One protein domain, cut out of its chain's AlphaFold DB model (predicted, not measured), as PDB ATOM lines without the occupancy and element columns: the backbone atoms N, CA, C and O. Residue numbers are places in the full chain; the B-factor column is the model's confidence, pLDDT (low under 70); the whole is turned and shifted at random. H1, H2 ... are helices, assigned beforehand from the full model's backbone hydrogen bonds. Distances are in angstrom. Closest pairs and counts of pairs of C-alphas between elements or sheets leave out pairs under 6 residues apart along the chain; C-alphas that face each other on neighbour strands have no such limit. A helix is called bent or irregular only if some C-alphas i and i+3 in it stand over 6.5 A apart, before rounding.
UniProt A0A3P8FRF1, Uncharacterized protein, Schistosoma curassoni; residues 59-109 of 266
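This is residues 59 to 109 of the 266 residues of an uncharacterized protein of Schistosoma curassoni (UniProt A0A3P8FRF1). Three short helices follow one another across the longest axis: H1 at one end, H3 at the other, and H2 between them. H1 and H2 draw together as a V that closes where both helices end, H3 runs back on the side of H2 away from H1, and a long loop, residues 71 to 82, swings out from the end of H1 and returns to the start of H2. The printed part has 51 residues with three named helices, in the order H1, H2, H3 along the chain, and no named strand; its class is all helix. The assembly is simple, with one pair of helices that touch, H1 and H2. The whole is compact, with a radius of gyration of the C-alphas of 10.2 A, and it spans 30 by 21 by 15 A along its three main axes.

The longest helix by residues is H1, residues 60 to 70, and it touches H2, residues 83 to 90. Their closest C-alphas are those of Ala 69 and Ala 89, 4.3 A apart, and 9 pairs of their C-alphas are within 8 A. H1 and H2 run the same way at a steep tilt of 44 degrees. Their centres are 9.9 A apart. H3, residues 95 to 104, is close to H2 but not clearly touching it, with 1 pair of C-alphas within 8 A. That closest pair is Leu 90 and Leu 98, whose C-alphas are 7.1 A apart. H2 and H3 run opposite ways at a shallow tilt of 34 degrees, only just short of steep. Their centres are 13.7 A apart. H1 and H3 are apart. H3 touches no helix. In H1 and H3 every pair of O i and N i+4 is within hydrogen-bond range, while in H2 2 of 4 such pairs are. H2 is irregular, but only just: C-alphas 85 and 88 are 6.6 A apart, against about 5 A in a regular helix, and its line is a rough one.

H1 runs from Leu 60 to Arg 70, 11 residues and 15.6 A from first to last C-alpha. It begins with C-alpha 60 at (101.563, 123.341, 123.361). H2 runs from Tyr 83 to Leu 90, 8 residues and 9.4 A; its last C-alpha, 90, is at (117.505, 124.469, 131.196). H3 runs from Val 95 to Tyr 104, 10 residues and 14.5 A, and ends with C-alpha 104 at (124.968, 112.814, 128.821). Between H1 and H2 the loop passes C-alpha 75 at (115.836, 113.705, 132.364). Residues 72 to 74 and 106 to 108 are helix too, in runs of three residues that bear no name.

The two C-alphas farthest apart are those of Ser 59 and Arg 103, at 30.3 A. From the first printed C-alpha, that of Ser 59, to the last, that of Val 109, the distance is 28.2 A. The printed part runs from residue 59 to residue 109 of a chain of 266 residues and has no cut. The link from H1 to H2 is long, with 12 residues, 71 to 82, whose C-alphas lie 6 to 12 A from the mean of all C-alphas. The link from H2 to H3 is tight, with 4 residues. The mean pLDDT of the printed part of this predicted model is 91.3, and no printed residue is under 70. Of the helices, H1 and H3 each have a mean pLDDT of 93, and H2 has 90.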
ATOM      1  N   SER A  59     100.569 128.033 124.266       92.31
ATOM      2  CA  SER A  59     100.993 127.121 123.210       92.31
ATOM      3  C   SER A  59     101.338 125.752 123.796       92.31
ATOM      4  O   SER A  59     101.859 125.646 124.911       92.31
ATOM      5  N   LEU A  60     101.122 124.692 123.011       94.12
ATOM      6  CA  LEU A  60     101.563 123.341 123.361       94.12
ATOM      7  C   LEU A  60     103.061 123.310 123.695       94.12
ATOM      8  O   LEU A  60     103.471 122.620 124.624       94.12
ATOM      9  N   ILE A  61     103.867 124.093 122.970       92.69
ATOM     10  CA  ILE A  61     105.314 124.180 123.199       92.69
ATOM     11  C   ILE A  61     105.597 124.702 124.609       92.69
ATOM     12  O   ILE A  61     106.387 124.094 125.325       92.69
ATOM     13  N   ASP A  62     104.938 125.783 125.026       91.56
ATOM     14  CA  ASP A  62     105.167 126.375 126.346       91.56
ATOM     15  C   ASP A  62     104.705 125.428 127.465       91.56
ATOM     16  O   ASP A  62     105.450 125.193 128.414       91.56
ATOM     17  N   LEU A  63     103.552 124.766 127.301       93.50
ATOM     18  CA  LEU A  63     103.076 123.735 128.234       93.50
ATOM     19  C   LEU A  63     104.085 122.586 128.392       93.50
ATOM     20  O   LEU A  63     104.379 122.158 129.513       93.50
ATOM     21  N   CYS A  64     104.631 122.083 127.283       92.44
ATOM     22  CA  CYS A  64     105.637 121.025 127.303       92.44
ATOM     23  C   CYS A  64     106.938 121.492 127.963       92.44
ATOM     24  O   CYS A  64     107.493 120.758 128.780       92.44
ATOM     25  N   VAL A  65     107.403 122.707 127.660       93.44
ATOM     26  CA  VAL A  65     108.599 123.303 128.273       93.44
ATOM     27  C   VAL A  65     108.418 123.482 129.782       93.44
ATOM     28  O   VAL A  65     109.340 123.180 130.534       93.44
ATOM     29  N   ASP A  66     107.238 123.880 130.250       92.94
ATOM     30  CA  ASP A  66     106.954 124.042 131.680       92.94
ATOM     31  C   ASP A  66     106.916 122.703 132.424       92.94
ATOM     32  O   ASP A  66     107.392 122.567 133.557       92.94
ATOM     33  N   VAL A  67     106.327 121.671 131.812       93.94
ATOM     34  CA  VAL A  67     106.391 120.303 132.349       93.94
ATOM     35  C   VAL A  67     107.838 119.812 132.374       93.94
ATOM     36  O   VAL A  67     108.262 119.233 133.376       93.94
ATOM     37  N   LEU A  68     108.608 120.091 131.323       93.12
ATOM     38  CA  LEU A  68     110.011 119.712 131.217       93.12
ATOM     39  C   LEU A  68     110.870 120.388 132.292       93.12
ATOM     40  O   LEU A  68     111.627 119.717 132.985       93.12
ATOM     41  N   ALA A  69     110.700 121.696 132.479       92.56
ATOM     42  CA  ALA A  69     111.394 122.497 133.482       92.56
ATOM     43  C   ALA A  69     111.194 121.944 134.901       92.56
ATOM     44  O   ALA A  69     112.147 121.834 135.669       92.56
ATOM     45  N   ARG A  70     109.964 121.534 135.235       93.06
ATOM     46  CA  ARG A  70     109.628 120.956 136.548       93.06
ATOM     47  C   ARG A  70     110.229 119.572 136.781       93.06
ATOM     48  O   ARG A  70     110.467 119.212 137.926       93.06
ATOM     49  N   ASN A  71     110.460 118.807 135.717       92.69
ATOM     50  CA  ASN A  71     110.920 117.417 135.791       92.69
ATOM     51  C   ASN A  71     112.358 117.237 135.292       92.69
ATOM     52  O   ASN A  71     112.783 116.118 135.006       92.69
ATOM     53  N   ILE A  72     113.120 118.328 135.201       92.69
ATOM     54  CA  ILE A  72     114.462 118.330 134.618       92.69
ATOM     55  C   ILE A  72     115.432 117.397 135.360       92.69
ATOM     56  O   ILE A  72     116.321 116.805 134.755       92.69
ATOM     57  N   SER A  73     115.204 117.174 136.657       91.81
ATOM     58  CA  SER A  73     115.974 116.245 137.483       91.81
ATOM     59  C   SER A  73     115.873 114.786 137.020       91.81
ATOM     60  O   SER A  73     116.791 114.001 137.250       91.81
ATOM     61  N   HIS A  74     114.783 114.405 136.355       91.25
ATOM     62  CA  HIS A  74     114.545 113.031 135.909       91.25
ATOM     63  C   HIS A  74     115.045 112.757 134.490       91.25
ATOM     64  O   HIS A  74     115.016 111.612 134.039       91.25
ATOM     65  N   ILE A  75     115.504 113.789 133.781       90.50
ATOM     66  CA  ILE A  75     115.836 113.705 132.364       90.50
ATOM     67  C   ILE A  75     117.340 113.839 132.203       90.50
ATOM     68  O   ILE A  75     117.935 114.860 132.532       90.50
ATOM     69  N   ASN A  76     117.952 112.787 131.667       90.25
ATOM     70  CA  ASN A  76     119.393 112.753 131.452       90.25
ATOM     71  C   ASN A  76     119.760 112.990 129.987       90.25
ATOM     72  O   ASN A  76     120.765 113.634 129.729       90.25
ATOM     73  N   HIS A  77     118.971 112.498 129.028       90.44
ATOM     74  CA  HIS A  77     119.293 112.544 127.601       90.44
ATOM     75  C   HIS A  77     118.122 113.108 126.788       90.44
ATOM     76  O   HIS A  77     116.983 112.698 127.001       90.44
ATOM     77  N   PHE A  78     118.408 114.029 125.864       86.25
ATOM     78  CA  PHE A  78     117.395 114.761 125.087       86.25
ATOM     79  C   PHE A  78     117.317 114.344 123.610       86.25
ATOM     80  O   PHE A  78     116.475 114.856 122.877       86.25
ATOM     81  N   GLY A  79     118.155 113.409 123.151       86.19
ATOM     82  CA  GLY A  79     118.141 112.951 121.760       86.19
ATOM     83  C   GLY A  79     118.404 114.085 120.761       86.19
ATOM     84  O   GLY A  79     119.321 114.882 120.949       86.19
ATOM     85  N   GLN A  80     117.591 114.152 119.701       86.44
ATOM     86  CA  GLN A  80     117.712 115.122 118.596       86.44
ATOM     87  C   GLN A  80     116.880 116.402 118.800       86.44
ATOM     88  O   GLN A  80     116.462 117.037 117.834       86.44
ATOM     89  N   VAL A  81     116.580 116.775 120.043       88.50
ATOM     90  CA  VAL A  81     115.807 117.995 120.309       88.50
ATOM     91  C   VAL A  81     116.706 119.234 120.143       88.50
ATOM     92  O   VAL A  81     117.772 119.284 120.763       88.50
ATOM     93  N   PRO A  82     116.288 120.244 119.352       89.00
ATOM     94  CA  PRO A  82     117.016 121.502 119.214       89.00
ATOM     95  C   PRO A  82     117.204 122.220 120.550       89.00
ATOM     96  O   PRO A  82     116.308 122.241 121.403       89.00
ATOM     97  N   TYR A  83     118.364 122.850 120.716       89.62
ATOM     98  CA  TYR A  83     118.724 123.519 121.960       89.62
ATOM     99  C   TYR A  83     117.769 124.667 122.306       89.62
ATOM    100  O   TYR A  83     117.451 124.874 123.473       89.62
ATOM    101  N   GLU A  84     117.255 125.382 121.309       90.44
ATOM    102  CA  GLU A  84     116.419 126.572 121.479       90.44
ATOM    103  C   GLU A  84     115.127 126.273 122.249       90.44
ATOM    104  O   GLU A  84     114.679 127.087 123.060       90.44
ATOM    105  N   LEU A  85     114.553 125.084 122.040       89.75
ATOM    106  CA  LEU A  85     113.351 124.632 122.747       89.75
ATOM    107  C   LEU A  85     113.660 124.278 124.206       89.75
ATOM    108  O   LEU A  85     112.863 124.548 125.104       89.75
ATOM    109  N   LEU A  86     114.839 123.705 124.449       90.25
ATOM    110  CA  LEU A  86     115.289 123.282 125.773       90.25
ATOM    111  C   LEU A  86     115.849 124.437 126.599       90.25
ATOM    112  O   LEU A  86     115.781 124.390 127.824       90.25
ATOM    113  N   ALA A  87     116.363 125.486 125.958       90.81
ATOM    114  CA  ALA A  87     117.038 126.602 126.610       90.81
ATOM    115  C   ALA A  87     116.179 127.228 127.717       90.81
ATOM    116  O   ALA A  87     116.683 127.552 128.792       90.81
ATOM    117  N   LYS A  88     114.865 127.359 127.489       89.81
ATOM    118  CA  LYS A  88     113.919 127.847 128.504       89.81
ATOM    119  C   LYS A  88     113.855 126.921 129.727       89.81
ATOM    120  O   LYS A  88     113.951 127.414 130.846       89.81
ATOM    121  N   ALA A  89     113.755 125.607 129.525       91.69
ATOM    122  CA  ALA A  89     113.695 124.631 130.616       91.69
ATOM    123  C   ALA A  89     115.041 124.470 131.347       91.69
ATOM    124  O   ALA A  89     115.082 124.319 132.568       91.69
ATOM    125  N   LEU A  90     116.160 124.560 130.623       91.44
ATOM    126  CA  LEU A  90     117.505 124.469 131.196       91.44
ATOM    127  C   LEU A  90     117.859 125.689 132.058       91.44
ATOM    128  O   LEU A  90     118.622 125.557 133.011       91.44
ATOM    129  N   ARG A  91     117.264 126.863 131.806       91.12
ATOM    130  CA  ARG A  91     117.444 128.059 132.659       91.12
ATOM    131  C   ARG A  91     116.949 127.873 134.090       91.12
ATOM    132  O   ARG A  91     117.467 128.540 134.983       91.12
ATOM    133  N   SER A  92     115.947 127.024 134.301       88.12
ATOM    134  CA  SER A  92     115.438 126.677 135.635       88.12
ATOM    135  C   SER A  92     116.157 125.489 136.274       88.12
ATOM    136  O   SER A  92     115.908 125.198 137.441       88.12
ATOM    137  N   ALA A  93     117.032 124.796 135.539       91.38
ATOM    138  CA  ALA A  93     117.712 123.607 136.037       91.38
ATOM    139  C   ALA A  93     118.705 123.949 137.151       91.38
ATOM    140  O   ALA A  93     119.425 124.941 137.053       91.38
ATOM    141  N   SER A  94     118.789 123.101 138.181       93.00
ATOM    142  CA  SER A  94     119.851 123.201 139.187       93.00
ATOM    143  C   SER A  94     121.225 122.996 138.542       93.00
ATOM    144  O   SER A  94     121.346 122.364 137.494       93.00
ATOM    145  N   VAL A  95     122.281 123.481 139.194       92.75
ATOM    146  CA  VAL A  95     123.653 123.299 138.705       92.75
ATOM    147  C   VAL A  95     124.031 121.817 138.615       92.75
ATOM    148  O   VAL A  95     124.668 121.394 137.649       92.75
ATOM    149  N   ASP A  96     123.586 121.009 139.578       92.69
ATOM    150  CA  ASP A  96     123.835 119.564 139.583       92.69
ATOM    151  C   ASP A  96     123.128 118.862 138.414       92.69
ATOM    152  O   ASP A  96     123.686 117.960 137.784       92.69
ATOM    153  N   ASP A  97     121.910 119.304 138.092       93.81
ATOM    154  CA  ASP A  97     121.140 118.787 136.961       93.81
ATOM    155  C   ASP A  97     121.772 119.206 135.637       93.81
ATOM    156  O   ASP A  97     121.956 118.366 134.761       93.81
ATOM    157  N   LEU A  98     122.192 120.466 135.514       93.38
ATOM    158  CA  LEU A  98     122.867 120.973 134.323       93.38
ATOM    159  C   LEU A  98     124.197 120.242 134.073       93.38
ATOM    160  O   LEU A  98     124.455 119.811 132.951       93.38
ATOM    161  N   THR A  99     124.989 120.006 135.129       92.81
ATOM    162  CA  THR A  99     126.231 119.207 135.063       92.81
ATOM    163  C   THR A  99     125.951 117.799 134.544       92.81
ATOM    164  O   THR A  99     126.678 117.266 133.703       92.81
ATOM    165  N   ARG A 100     124.894 117.169 135.072       93.50
ATOM    166  CA  ARG A 100     124.500 115.814 134.691       93.50
ATOM    167  C   ARG A 100     124.054 115.770 133.234       93.50
ATOM    168  O   ARG A 100     124.533 114.921 132.489       93.50
ATOM    169  N   ILE A 101     123.184 116.689 132.828       93.12
ATOM    170  CA  ILE A 101     122.655 116.783 131.466       93.12
ATOM    171  C   ILE A 101     123.783 116.986 130.457       93.12
ATOM    172  O   ILE A 101     123.822 116.278 129.456       93.12
ATOM    173  N   GLU A 102     124.729 117.885 130.715       92.19
ATOM    174  CA  GLU A 102     125.844 118.136 129.794       92.19
ATOM    175  C   GLU A 102     126.745 116.907 129.623       92.19
ATOM    176  O   GLU A 102     127.157 116.592 128.509       92.19
ATOM    177  N   ARG A 103     126.958 116.123 130.690       91.44
ATOM    178  CA  ARG A 103     127.704 114.857 130.611       91.44
ATOM    179  C   ARG A 103     127.049 113.837 129.671       91.44
ATOM    180  O   ARG A 103     127.756 113.101 128.991       91.44
ATOM    181  N   TYR A 104     125.719 113.758 129.660       91.94
ATOM    182  CA  TYR A 104     124.968 112.814 128.821       91.94
ATOM    183  C   TYR A 104     124.626 113.365 127.429       91.94
ATOM    184  O   TYR A 104     124.171 112.607 126.570       91.94
ATOM    185  N   ASN A 105     124.822 114.667 127.201       91.56
ATOM    186  CA  ASN A 105     124.506 115.343 125.945       91.56
ATOM    187  C   ASN A 105     125.678 116.241 125.512       91.56
ATOM    188  O   ASN A 105     125.590 117.468 125.638       91.56
ATOM    189  N   PRO A 106     126.767 115.659 124.972       88.81
ATOM    190  CA  PRO A 106     127.928 116.421 124.513       88.81
ATOM    191  C   PRO A 106     127.593 117.478 123.449       88.81
ATOM    192  O   PRO A 106     128.324 118.450 123.299       88.81
ATOM    193  N   GLN A 107     126.471 117.328 122.737       90.25
ATOM    194  CA  GLN A 107     126.002 118.286 121.736       90.25
ATOM    195  C   GLN A 107     125.586 119.647 122.317       90.25
ATOM    196  O   GLN A 107     125.466 120.611 121.569       90.25
ATOM    197  N   PHE A 108     125.347 119.741 123.630       88.31
ATOM    198  CA  PHE A 108     124.982 121.000 124.292       88.31
ATOM    199  C   PHE A 108     126.176 121.739 124.910       88.31
ATOM    200  O   PHE A 108     126.007 122.846 125.432       88.31
ATOM    201  N   VAL A 109     127.377 121.156 124.847       88.75
ATOM    202  CA  VAL A 109     128.614 121.816 125.283       88.75
ATOM    203  C   VAL A 109     128.831 123.066 124.423       88.75
ATOM    204  O   VAL A 109     128.697 123.020 123.203       88.75
TER     205      VAL A 109